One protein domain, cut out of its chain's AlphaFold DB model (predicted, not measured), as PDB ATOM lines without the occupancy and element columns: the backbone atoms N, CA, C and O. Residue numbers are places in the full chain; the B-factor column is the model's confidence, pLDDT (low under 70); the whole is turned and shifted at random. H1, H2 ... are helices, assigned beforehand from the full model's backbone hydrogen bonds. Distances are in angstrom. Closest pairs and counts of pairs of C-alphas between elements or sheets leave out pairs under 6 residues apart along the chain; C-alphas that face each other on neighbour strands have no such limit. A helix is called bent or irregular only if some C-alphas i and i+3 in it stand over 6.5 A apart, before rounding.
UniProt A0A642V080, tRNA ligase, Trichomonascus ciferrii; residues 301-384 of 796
ATOM      1  N   TYR A 301      33.808  42.019 -20.472       87.19
ATOM      2  CA  TYR A 301      32.826  43.034 -20.068       87.19
ATOM      3  C   TYR A 301      31.476  42.468 -19.629       87.19
ATOM      4  O   TYR A 301      30.828  43.002 -18.723       87.19
ATOM      5  N   LEU A 302      31.022  41.405 -20.286       86.62
ATOM      6  CA  LEU A 302      29.773  40.741 -19.959       86.62
ATOM      7  C   LEU A 302      29.890  39.988 -18.632       86.62
ATOM      8  O   LEU A 302      28.983  40.119 -17.808       86.62
ATOM      9  N   MET A 303      31.023  39.326 -18.377       91.56
ATOM     10  CA  MET A 303      31.362  38.791 -17.058       91.56
ATOM     11  C   MET A 303      31.379  39.882 -15.975       91.56
ATOM     12  O   MET A 303      30.729  39.722 -14.945       91.56
ATOM     13  N   TYR A 304      32.034  41.027 -16.205       92.31
ATOM     14  CA  TYR A 304      32.065  42.133 -15.233       92.31
ATOM     15  C   TYR A 304      30.675  42.699 -14.937       92.31
ATOM     16  O   TYR A 304      30.339  43.003 -13.789       92.31
ATOM     17  N   ARG A 305      29.826  42.808 -15.963       90.06
ATOM     18  CA  ARG A 305      28.427  43.188 -15.778       90.06
ATOM     19  C   ARG A 305      27.689  42.152 -14.938       90.06
ATOM     20  O   ARG A 305      26.965  42.537 -14.024       90.06
ATOM     21  N   ASP A 306      27.868  40.867 -15.227       91.00
ATOM     22  CA  ASP A 306      27.237  39.795 -14.461       91.00
ATOM     23  C   ASP A 306      27.696  39.848 -12.990       91.00
ATOM     24  O   ASP A 306      26.839  39.822 -12.107       91.00
ATOM     25  N   TRP A 307      28.991  40.059 -12.711       94.69
ATOM     26  CA  TRP A 307      29.543  40.276 -11.359       94.69
ATOM     27  C   TRP A 307      28.893  41.451 -10.636       94.69
ATOM     28  O   TRP A 307      28.508  41.336  -9.465       94.69
ATOM     29  N   ARG A 308      28.688  42.568 -11.340       93.44
ATOM     30  CA  ARG A 308      27.984  43.720 -10.782       93.44
ATOM     31  C   ARG A 308      26.571  43.355 -10.344       93.44
ATOM     32  O   ARG A 308      26.188  43.643  -9.209       93.44
ATOM     33  N   GLU A 309      25.808  42.701 -11.214       92.75
ATOM     34  CA  GLU A 309      24.409  42.357 -10.948       92.75
ATOM     35  C   GLU A 309      24.260  41.282  -9.856       92.75
ATOM     36  O   GLU A 309      23.373  41.401  -9.007       92.75
ATOM     37  N   VAL A 310      25.134  40.267  -9.803       93.31
ATOM     38  CA  VAL A 310      25.100  39.257  -8.725       93.31
ATOM     39  C   VAL A 310      25.476  39.856  -7.369       93.31
ATOM     40  O   VAL A 310      24.866  39.506  -6.359       93.31
ATOM     41  N   THR A 311      26.399  40.822  -7.342       94.81
ATOM     42  CA  THR A 311      26.753  41.558  -6.117       94.81
ATOM     43  C   THR A 311      25.579  42.413  -5.641       94.81
ATOM     44  O   THR A 311      25.211  42.365  -4.470       94.81
ATOM     45  N   ARG A 312      24.896  43.130  -6.547       93.25
ATOM     46  CA  ARG A 312      23.668  43.875  -6.203       93.25
ATOM     47  C   ARG A 312      22.562  42.954  -5.698       93.25
ATOM     48  O   ARG A 312      21.873  43.299  -4.741       93.25
ATOM     49  N   ALA A 313      22.393  41.787  -6.320       89.69
ATOM     50  CA  ALA A 313      21.419  40.795  -5.883       89.69
ATOM     51  C   ALA A 313      21.697  40.356  -4.438       89.69
ATOM     52  O   ALA A 313      20.776  40.369  -3.621       89.69
ATOM     53  N   TYR A 314      22.956  40.061  -4.105       91.69
ATOM     54  CA  TYR A 314      23.372  39.778  -2.732       91.69
ATOM     55  C   TYR A 314      23.046  40.938  -1.778       91.69
ATOM     56  O   TYR A 314      22.333  40.755  -0.790       91.69
ATOM     57  N   LEU A 315      23.478  42.156  -2.118       91.44
ATOM     58  CA  LEU A 315      23.277  43.344  -1.281       91.44
ATOM     59  C   LEU A 315      21.797  43.713  -1.085       91.44
ATOM     60  O   LEU A 315      21.452  44.308  -0.066       91.44
ATOM     61  N   SER A 316      20.916  43.314  -2.011       88.44
ATOM     62  CA  SER A 316      19.455  43.458  -1.890       88.44
ATOM     63  C   SER A 316      18.794  42.464  -0.919       88.44
ATOM     64  O   SER A 316      17.574  42.476  -0.767       88.44
ATOM     65  N   GLY A 317      19.579  41.601  -0.265       84.19
ATOM     66  CA  GLY A 317      19.111  40.631   0.728       84.19
ATOM     67  C   GLY A 317      18.829  39.233   0.176       84.19
ATOM     68  O   GLY A 317      18.293  38.398   0.903       84.19
ATOM     69  N   LYS A 318      19.181  38.940  -1.087       80.75
ATOM     70  CA  LYS A 318      19.046  37.575  -1.615       80.75
ATOM     71  C   LYS A 318      20.151  36.680  -1.054       80.75
ATOM     72  O   LYS A 318      21.327  37.030  -1.182       80.75
ATOM     73  N   PRO A 319      19.818  35.504  -0.492       77.25
ATOM     74  CA  PRO A 319      20.836  34.584  -0.012       77.25
ATOM     75  C   PRO A 319      21.671  34.065  -1.187       77.25
ATOM     76  O   PRO A 319      21.144  33.830  -2.279       77.25
ATOM     77  N   ARG A 320      22.972  33.868  -0.944       78.19
ATOM     78  CA  ARG A 320      23.992  33.482  -1.936       78.19
ATOM     79  C   ARG A 320      23.563  32.341  -2.866       78.19
ATOM     80  O   ARG A 320      23.763  32.430  -4.072       78.19
ATOM     81  N   ASN A 321      22.950  31.300  -2.313       72.75
ATOM     82  CA  ASN A 321      22.477  30.114  -3.036       72.75
ATOM     83  C   ASN A 321      21.279  30.370  -3.971       72.75
ATOM     84  O   ASN A 321      21.021  29.559  -4.853       72.75
ATOM     85  N   SER A 322      20.557  31.482  -3.808       74.25
ATOM     86  CA  SER A 322      19.442  31.867  -4.687       74.25
ATOM     87  C   SER A 322      19.847  32.846  -5.797       74.25
ATOM     88  O   SER A 322      19.040  33.171  -6.672       74.25
ATOM     89  N   ILE A 323      21.091  33.341  -5.778       79.81
ATOM     90  CA  ILE A 323      21.590  34.275  -6.789       79.81
ATOM     91  C   ILE A 323      21.809  33.526  -8.104       79.81
ATOM     92  O   ILE A 323      22.625  32.613  -8.203       79.81
ATOM     93  N   LYS A 324      21.071  33.940  -9.137       76.25
ATOM     94  CA  LYS A 324      21.167  33.362 -10.477       76.25
ATOM     95  C   LYS A 324      22.462  33.809 -11.156       76.25
ATOM     96  O   LYS A 324      22.622  34.990 -11.446       76.25
ATOM     97  N   ILE A 325      23.321  32.850 -11.482       81.94
ATOM     98  CA  ILE A 325      24.521  33.065 -12.294       81.94
ATOM     99  C   ILE A 325      24.224  32.580 -13.714       81.94
ATOM    100  O   ILE A 325      23.827  31.432 -13.905       81.94
ATOM    101  N   LEU A 326      24.335  33.475 -14.697       76.81
ATOM    102  CA  LEU A 326      23.951  33.196 -16.087       76.81
ATOM    103  C   LEU A 326      25.062  32.510 -16.886       76.81
ATOM    104  O   LEU A 326      24.765  31.675 -17.738       76.81
ATOM    105  N   ARG A 327      26.314  32.899 -16.635       80.38
ATOM    106  CA  ARG A 327      27.536  32.509 -17.354       80.38
ATOM    107  C   ARG A 327      28.710  32.503 -16.378       80.38
ATOM    108  O   ARG A 327      28.560  32.997 -15.262       80.38
ATOM    109  N   HIS A 328      29.844  31.943 -16.788       85.00
ATOM    110  CA  HIS A 328      31.074  31.900 -15.993       85.00
ATOM    111  C   HIS A 328      30.848  31.432 -14.557       85.00
ATOM    112  O   HIS A 328      31.223  32.108 -13.600       85.00
ATOM    113  N   LYS A 329      30.132  30.308 -14.391       81.75
ATOM    114  CA  LYS A 329      29.622  29.866 -13.081       81.75
ATOM    115  C   LYS A 329      30.756  29.628 -12.084       81.75
ATOM    116  O   LYS A 329      30.616  30.019 -10.928       81.75
ATOM    117  N   ALA A 330      31.863  29.038 -12.536       78.06
ATOM    118  CA  ALA A 330      33.039  28.783 -11.711       78.06
ATOM    119  C   ALA A 330      33.696  30.075 -11.241       78.06
ATOM    120  O   ALA A 330      33.757  30.332 -10.037       78.06
ATOM    121  N   VAL A 331      34.084  30.927 -12.184       86.94
ATOM    122  CA  VAL A 331      34.763  32.189 -11.875       86.94
ATOM    123  C   VAL A 331      33.860  33.131 -11.074       86.94
ATOM    124  O   VAL A 331      34.290  33.709 -10.082       86.94
ATOM    125  N   THR A 332      32.576  33.237 -11.425       90.56
ATOM    126  CA  THR A 332      31.609  34.069 -10.687       90.56
ATOM    127  C   THR A 332      31.398  33.567  -9.262       90.56
ATOM    128  O   THR A 332      31.170  34.368  -8.354       90.56
ATOM    129  N   ASN A 333      31.482  32.252  -9.036       84.19
ATOM    130  CA  ASN A 333      31.428  31.727  -7.681       84.19
ATOM    131  C   ASN A 333      32.673  32.096  -6.872       84.19
ATOM    132  O   ASN A 333      32.510  32.558  -5.750       84.19
ATOM    133  N   GLN A 334      33.873  31.983  -7.446       86.25
ATOM    134  CA  GLN A 334      35.108  32.432  -6.791       86.25
ATOM    135  C   GLN A 334      35.071  33.931  -6.472       86.25
ATOM    136  O   GLN A 334      35.410  34.337  -5.363       86.25
ATOM    137  N   TYR A 335      34.585  34.740  -7.417       93.81
ATOM    138  CA  TYR A 335      34.374  36.171  -7.224       93.81
ATOM    139  C   TYR A 335      33.461  36.446  -6.022       93.81
ATOM    140  O   TYR A 335      33.820  37.208  -5.128       93.81
ATOM    141  N   LEU A 336      32.297  35.796  -5.950       91.81
ATOM    142  CA  LEU A 336      31.362  36.001  -4.842       91.81
ATOM    143  C   LEU A 336      31.895  35.466  -3.505       91.81
ATOM    144  O   LEU A 336      31.593  36.055  -2.471       91.81
ATOM    145  N   ASP A 337      32.685  34.394  -3.515       85.94
ATOM    146  CA  ASP A 337      33.316  33.846  -2.310       85.94
ATOM    147  C   ASP A 337      34.364  34.806  -1.725       85.94
ATOM    148  O   ASP A 337      34.525  34.869  -0.509       85.94
ATOM    149  N   TYR A 338      35.024  35.596  -2.577       91.31
ATOM    150  CA  TYR A 338      35.940  36.657  -2.161       91.31
ATOM    151  C   TYR A 338      35.204  37.938  -1.734       91.31
ATOM    152  O   TYR A 338      35.501  38.532  -0.697       91.31
ATOM    153  N   VAL A 339      34.222  38.375  -2.527       93.88
ATOM    154  CA  VAL A 339      33.592  39.695  -2.374       93.88
ATOM    155  C   VAL A 339      32.543  39.741  -1.264       93.88
ATOM    156  O   VAL A 339      32.404  40.774  -0.612       93.88
ATOM    157  N   ILE A 340      31.810  38.656  -1.003       91.88
ATOM    158  CA  ILE A 340      30.783  38.654   0.051       91.88
ATOM    159  C   ILE A 340      31.383  38.921   1.442       91.88
ATOM    160  O   ILE A 340      30.918  39.860   2.090       91.88
ATOM    161  N   PRO A 341      32.433  38.203   1.895       91.38
ATOM    162  CA  PRO A 341      33.067  38.492   3.183       91.38
ATOM    163  C   PRO A 341      33.618  39.922   3.280       91.38
ATOM    164  O   PRO A 341      33.515  40.564   4.327       91.38
ATOM    165  N   LEU A 342      34.167  40.444   2.178       92.50
ATOM    166  CA  LEU A 342      34.647  41.823   2.096       92.50
ATOM    167  C   LEU A 342      33.503  42.827   2.326       92.50
ATOM    168  O   LEU A 342      33.627  43.726   3.150       92.50
ATOM    169  N   LEU A 343      32.368  42.653   1.646       92.69
ATOM    170  CA  LEU A 343      31.208  43.544   1.773       92.69
ATOM    171  C   LEU A 343      30.478  43.407   3.116       92.69
ATOM    172  O   LEU A 343      29.894  44.379   3.595       92.69
ATOM    173  N   ASP A 344      30.480  42.217   3.716       90.88
ATOM    174  CA  ASP A 344      29.872  41.987   5.029       90.88
ATOM    175  C   ASP A 344      30.696  42.618   6.161       90.88
ATOM    176  O   ASP A 344      30.129  43.043   7.171       90.88
ATOM    177  N   SER A 345      32.018  42.702   5.990       92.44
ATOM    178  CA  SER A 345      32.936  43.299   6.968       92.44
ATOM    179  C   SER A 345      33.106  44.818   6.825       92.44
ATOM    180  O   SER A 345      33.489  45.466   7.799       92.44
ATOM    181  N   ASP A 346      32.765  45.402   5.667       91.94
ATOM    182  CA  ASP A 346      32.851  46.844   5.401       91.94
ATOM    183  C   ASP A 346      31.478  47.462   5.034       91.94
ATOM    184  O   ASP A 346      31.086  47.530   3.859       91.94
ATOM    185  N   PRO A 347      30.730  47.982   6.032       91.31
ATOM    186  CA  PRO A 347      29.450  48.653   5.802       91.31
ATOM    187  C   PRO A 347      29.543  49.901   4.912       91.31
ATOM    188  O   PRO A 347      28.549  50.268   4.277       91.31
ATOM    189  N   HIS A 348      30.700  50.571   4.874       92.00
ATOM    190  CA  HIS A 348      30.896  51.768   4.063       92.00
ATOM    191  C   HIS A 348      30.989  51.398   2.582       92.00
ATOM    192  O   HIS A 348      30.233  51.940   1.773       92.00
ATOM    193  N   LEU A 349      31.816  50.401   2.251       90.50
ATOM    194  CA  LEU A 349      31.939  49.869   0.895       90.50
ATOM    195  C   LEU A 349      30.601  49.325   0.377       90.50
ATOM    196  O   LEU A 349      30.221  49.579  -0.764       90.50
ATOM    197  N   LYS A 350      29.826  48.650   1.235       91.75
ATOM    198  CA  LYS A 350      28.465  48.196   0.908       91.75
ATOM    199  C   LYS A 350      27.531  49.345   0.522       91.75
ATOM    200  O   LYS A 350      26.779  49.218  -0.448       91.75
ATOM    201  N   LYS A 351      27.547  50.445   1.282       90.75
ATOM    202  CA  LYS A 351      26.724  51.625   0.982       90.75
ATOM    203  C   LYS A 351      27.143  52.253  -0.349       90.75
ATOM    204  O   LYS A 351      26.277  52.482  -1.188       90.75
ATOM    205  N   GLN A 352      28.446  52.447  -0.554       90.75
ATOM    206  CA  GLN A 352      28.998  52.980  -1.803       90.75
ATOM    207  C   GLN A 352      28.582  52.128  -3.008       90.75
ATOM    208  O   GLN A 352      28.056  52.660  -3.980       90.75
ATOM    209  N   TYR A 353      28.688  50.800  -2.906       91.62
ATOM    210  CA  TYR A 353      28.328  49.891  -3.997       91.62
ATOM    211  C   TYR A 353      26.848  50.005  -4.396       91.62
ATOM    212  O   TYR A 353      26.505  49.974  -5.580       91.62
ATOM    213  N   LEU A 354      25.945  50.162  -3.419       88.38
ATOM    214  CA  LEU A 354      24.514  50.387  -3.675       88.38
ATOM    215  C   LEU A 354      24.235  51.734  -4.358       88.38
ATOM    216  O   LEU A 354      23.256  51.843  -5.100       88.38
ATOM    217  N   GLU A 355      25.103  52.718  -4.134       86.38
ATOM    218  CA  GLU A 355      25.087  54.050  -4.744       86.38
ATOM    219  C   GLU A 355      25.868  54.105  -6.078       86.38
ATOM    220  O   GLU A 355      25.976  55.172  -6.663       86.38
ATOM    221  N   ASN A 356      26.312  52.954  -6.608       85.81
ATOM    222  CA  ASN A 356      27.135  52.800  -7.819       85.81
ATOM    223  C   ASN A 356      28.585  53.314  -7.713       85.81
ATOM    224  O   ASN A 356      29.162  53.713  -8.719       85.81
ATOM    225  N   HIS A 357      29.186  53.244  -6.526       87.56
ATOM    226  CA  HIS A 357      30.597  53.562  -6.293       87.56
ATOM    227  C   HIS A 357      31.363  52.356  -5.728       87.56
ATOM    228  O   HIS A 357      30.826  51.563  -4.955       87.56
ATOM    229  N   GLY A 358      32.637  52.213  -6.082       88.94
ATOM    230  CA  GLY A 358      33.502  51.110  -5.670       88.94
ATOM    231  C   GLY A 358      33.244  49.787  -6.401       88.94
ATOM    232  O   GLY A 358      33.759  48.756  -5.975       88.94
ATOM    233  N   ILE A 359      32.477  49.789  -7.493       91.94
ATOM    234  CA  ILE A 359      32.164  48.597  -8.292       91.94
ATOM    235  C   ILE A 359      33.419  48.102  -9.003       91.94
ATOM    236  O   ILE A 359      33.780  46.927  -8.893       91.94
ATOM    237  N   ILE A 360      34.097  49.014  -9.698       90.88
ATOM    238  CA  ILE A 360      35.354  48.738 -10.390       90.88
ATOM    239  C   ILE A 360      36.423  48.350  -9.370       90.88
ATOM    240  O   ILE A 360      37.085  47.327  -9.529       90.88
ATOM    241  N   LYS A 361      36.506  49.079  -8.252       91.38
ATOM    242  CA  LYS A 361      37.432  48.768  -7.158       91.38
ATOM    243  C   LYS A 361      37.249  47.344  -6.625       91.38
ATOM    244  O   LYS A 361      38.231  46.625  -6.481       91.38
ATOM    245  N   VAL A 362      36.018  46.916  -6.338       94.00
ATOM    246  CA  VAL A 362      35.729  45.562  -5.828       94.00
ATOM    247  C   VAL A 362      36.094  44.485  -6.850       94.00
ATOM    248  O   VAL A 362      36.692  43.472  -6.481       94.00
ATOM    249  N   ARG A 363      35.787  44.711  -8.134       94.81
ATOM    250  CA  ARG A 363      36.229  43.834  -9.225       94.81
ATOM    251  C   ARG A 363      37.751  43.721  -9.247       94.81
ATOM    252  O   ARG A 363      38.274  42.611  -9.238       94.81
ATOM    253  N   ASP A 364      38.453  44.845  -9.255       92.81
ATOM    254  CA  ASP A 364      39.908  44.875  -9.398       92.81
ATOM    255  C   ASP A 364      40.602  44.299  -8.157       92.81
ATOM    256  O   ASP A 364      41.612  43.615  -8.278       92.81
ATOM    257  N   MET A 365      40.026  44.466  -6.960       93.44
ATOM    258  CA  MET A 365      40.475  43.767  -5.750       93.44
ATOM    259  C   MET A 365      40.428  42.245  -5.916       93.44
ATOM    260  O   MET A 365      41.352  41.568  -5.470       93.44
ATOM    261  N   PHE A 366      39.383  41.703  -6.549       95.38
ATOM    262  CA  PHE A 366      39.302  40.272  -6.846       95.38
ATOM    263  C   PHE A 366      40.301  39.853  -7.933       95.38
ATOM    264  O   PHE A 366      41.028  38.884  -7.732       95.38
ATOM    265  N   LEU A 367      40.382  40.589  -9.049       93.44
ATOM    266  CA  LEU A 367      41.331  40.297 -10.135       93.44
ATOM    267  C   LEU A 367      42.784  40.288  -9.628       93.44
ATOM    268  O   LEU A 367      43.546  39.369  -9.926       93.44
ATOM    269  N   ASN A 368      43.140  41.250  -8.772       93.75
ATOM    270  CA  ASN A 368      44.445  41.309  -8.116       93.75
ATOM    271  C   ASN A 368      44.661  40.154  -7.129       93.75
ATOM    272  O   ASN A 368      45.767  39.624  -7.050       93.75
ATOM    273  N   HIS A 369      43.623  39.739  -6.393       90.94
ATOM    274  CA  HIS A 369      43.703  38.598  -5.479       90.94
ATOM    275  C   HIS A 369      44.008  37.285  -6.211       90.94
ATOM    276  O   HIS A 369      44.807  36.488  -5.724       90.94
ATOM    277  N   VAL A 370      43.402  37.067  -7.383       89.94
ATOM    278  CA  VAL A 370      43.655  35.864  -8.195       89.94
ATOM    279  C   VAL A 370      44.895  35.982  -9.085       89.94
ATOM    280  O   VAL A 370      45.367  34.967  -9.595       89.94
ATOM    281  N   GLY A 371      45.429  37.194  -9.271       91.00
ATOM    282  CA  GLY A 371      46.614  37.461 -10.089       91.00
ATOM    283  C   GLY A 371      46.398  37.232 -11.587       91.00
ATOM    284  O   GLY A 371      47.347  36.881 -12.284       91.00
ATOM    285  N   LYS A 372      45.159  37.383 -12.073       89.31
ATOM    286  CA  LYS A 372      44.763  37.142 -13.472       89.31
ATOM    287  C   LYS A 372      43.900  38.284 -13.986       89.31
ATOM    288  O   LYS A 372      43.087  38.842 -13.247       89.31
ATOM    289  N   SER A 373      44.036  38.599 -15.267       89.44
ATOM    290  CA  SER A 373      43.127  39.505 -15.967       89.44
ATOM    291  C   SER A 373      41.754  38.860 -16.183       89.44
ATOM    292  O   SER A 373      41.600  37.635 -16.176       89.44
ATOM    293  N   GLY A 374      40.726  39.677 -16.430       89.06
ATOM    294  CA  GLY A 374      39.391  39.148 -16.716       89.06
ATOM    295  C   GLY A 374      39.345  38.271 -17.966       89.06
ATOM    296  O   GLY A 374      38.613  37.285 -17.976       89.06
ATOM    297  N   ILE A 375      40.137  38.583 -19.001       88.50
ATOM    298  CA  ILE A 375      40.163  37.782 -20.233       88.50
ATOM    299  C   ILE A 375      40.822  36.413 -20.012       88.50
ATOM    300  O   ILE A 375      40.384  35.424 -20.595       88.50
ATOM    301  N   GLU A 376      41.832  36.323 -19.141       89.06
ATOM    302  CA  GLU A 376      42.434  35.042 -18.752       89.06
ATOM    303  C   GLU A 376      41.433  34.168 -17.997       89.06
ATOM    304  O   GLU A 376      41.289  32.990 -18.318       89.06
ATOM    305  N   LEU A 377      40.677  34.750 -17.061       89.31
ATOM    306  CA  LEU A 377      39.638  34.025 -16.325       89.31
ATOM    307  C   LEU A 377      38.529  33.498 -17.243       89.31
ATOM    308  O   LEU A 377      38.074  32.369 -17.069       89.31
ATOM    309  N   VAL A 378      38.109  34.293 -18.231       87.88
ATOM    310  CA  VAL A 378      37.137  33.862 -19.246       87.88
ATOM    311  C   VAL A 378      37.687  32.685 -20.050       87.88
ATOM    312  O   VAL A 378      37.002  31.674 -20.184       87.88
ATOM    313  N   LYS A 379      38.935  32.775 -20.531       86.06
ATOM    314  CA  LYS A 379      39.576  31.698 -21.304       86.06
ATOM    315  C   LYS A 379      39.706  30.409 -20.489       86.06
ATOM    316  O   LYS A 379      39.450  29.333 -21.019       86.06
ATOM    317  N   GLU A 380      40.060  30.498 -19.209       81.94
ATOM    318  CA  GLU A 380      40.131  29.329 -18.322       81.94
ATOM    319  C   GLU A 380      38.764  28.683 -18.080       81.94
ATOM    320  O   GLU A 380      38.660  27.456 -18.063       81.94
ATOM    321  N   ASP A 381      37.715  29.485 -17.909       78.50
ATOM    322  CA  ASP A 381      36.342  28.998 -17.748       78.50
ATOM    323  C   ASP A 381      35.839  28.302 -19.021       78.50
ATOM    324  O   ASP A 381      35.316  27.190 -18.946       78.50
ATOM    325  N   GLU A 382      36.086  28.889 -20.196       78.31
ATOM    326  CA  GLU A 382      35.732  28.299 -21.495       78.31
ATOM    327  C   GLU A 382      36.510  27.009 -21.799       78.31
ATOM    328  O   GLU A 382      35.969  26.088 -22.414       78.31
ATOM    329  N   GLN A 383      37.759  26.910 -21.338       75.50
ATOM    330  CA  GLN A 383      38.597  25.712 -21.470       75.50
ATOM    331  C   GLN A 383      38.323  24.654 -20.385       75.50
ATOM    332  O   GLN A 383      38.946  23.593 -20.399       75.50
ATOM    333  N   GLY A 384      37.413  24.919 -19.440       63.38
ATOM    334  CA  GLY A 384      37.122  24.016 -18.320       63.38
ATOM    335  C   GLY A 384      38.273  23.874 -17.316       63.38
ATOM    336  O   GLY A 384      38.287  22.932 -16.527       63.38
TER     337      GLY A 384
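Overview. This is residues 301 to 384 of the 796 residues of the protein "tRNA ligase" of Trichomonascus ciferrii (UniProt A0A642V080). Two helices, H1 and H2, make the core and run the same way; H4 crosses over H2 with its first residues toward H1, while H3 lies at one end of this core and H5 at the other. From the last residue of H1 the unnamed residues 316 to 328 loop back to the first of H2, on the side of the core away from H4. The printed part has 84 residues with five named helices, H1 to H5 in order, and no named strand; its class is all helix. It is compact, with a radius of gyration of the C-alphas of 12.2 A, and spans 36 by 26 by 19 A.

Along the chain. Find C-alpha 301 at (32.826, 43.034, -20.068); from there H1 runs through residues 301 to 315, 21.1 A from first to last C-alpha. Go on to C-alpha 329 at (29.622, 29.866, -13.081), where H2 begins; it covers residues 329 to 345 and is 24.4 A long. H2 is neither bent nor irregular, but only just: C-alphas 338 and 341 are 6.3 A apart. Next come H3, residues 347 to 354, and H4, residues 359 to 370, the latter 17.2 A long. H5 takes residues 374 to 382 and ends at C-alpha 382, at (35.732, 28.299, -21.495).

Arrangement. Start at H2, the hub, which touches the four other helices. H1 touches it at a steep tilt of 43 degrees, the closest C-alphas being those of Trp 307 and Thr 332, 6.6 A apart. With residues 335 to 339 alone H2 touches H4, closest at Tyr 335 and Phe 366, 6.4 A between C-alphas; they run opposite ways at a steep tilt of 67 degrees, only just short of about perpendicular. H1 and H4 only just touch, with 3 pairs of C-alphas within 8 A, closest at Arg 308 and Ile 359, 6.9 A. With residues 312 to 315 alone H1 touches H3, closest at Arg 312 and Leu 354, 7.0 A between C-alphas. H2 and H3 touch only at the corner, and only just, with 3 pairs within 8 A; the closest C-alphas are those of Leu 343 and Lys 350, 5.5 A. At residues 330 to 331 alone H2 touches H5, the C-alphas of Val 331 and Leu 377 being closest at 6.9 A. H3 and H5 are apart. In H1, H3, H4 and H5 every O i to N i+4 pair is within hydrogen-bond range; in H2, 11 of 13 are.

Size, cuts and confidence. Look for the two C-alphas farthest apart at His 348 and Gln 383, 37.3 A. The printed part has no cut. The link from H1 to H2 is long, 13 residues; the other three are tight. The mean pLDDT of the printed part is 87.9, and residue 384 alone is under 70.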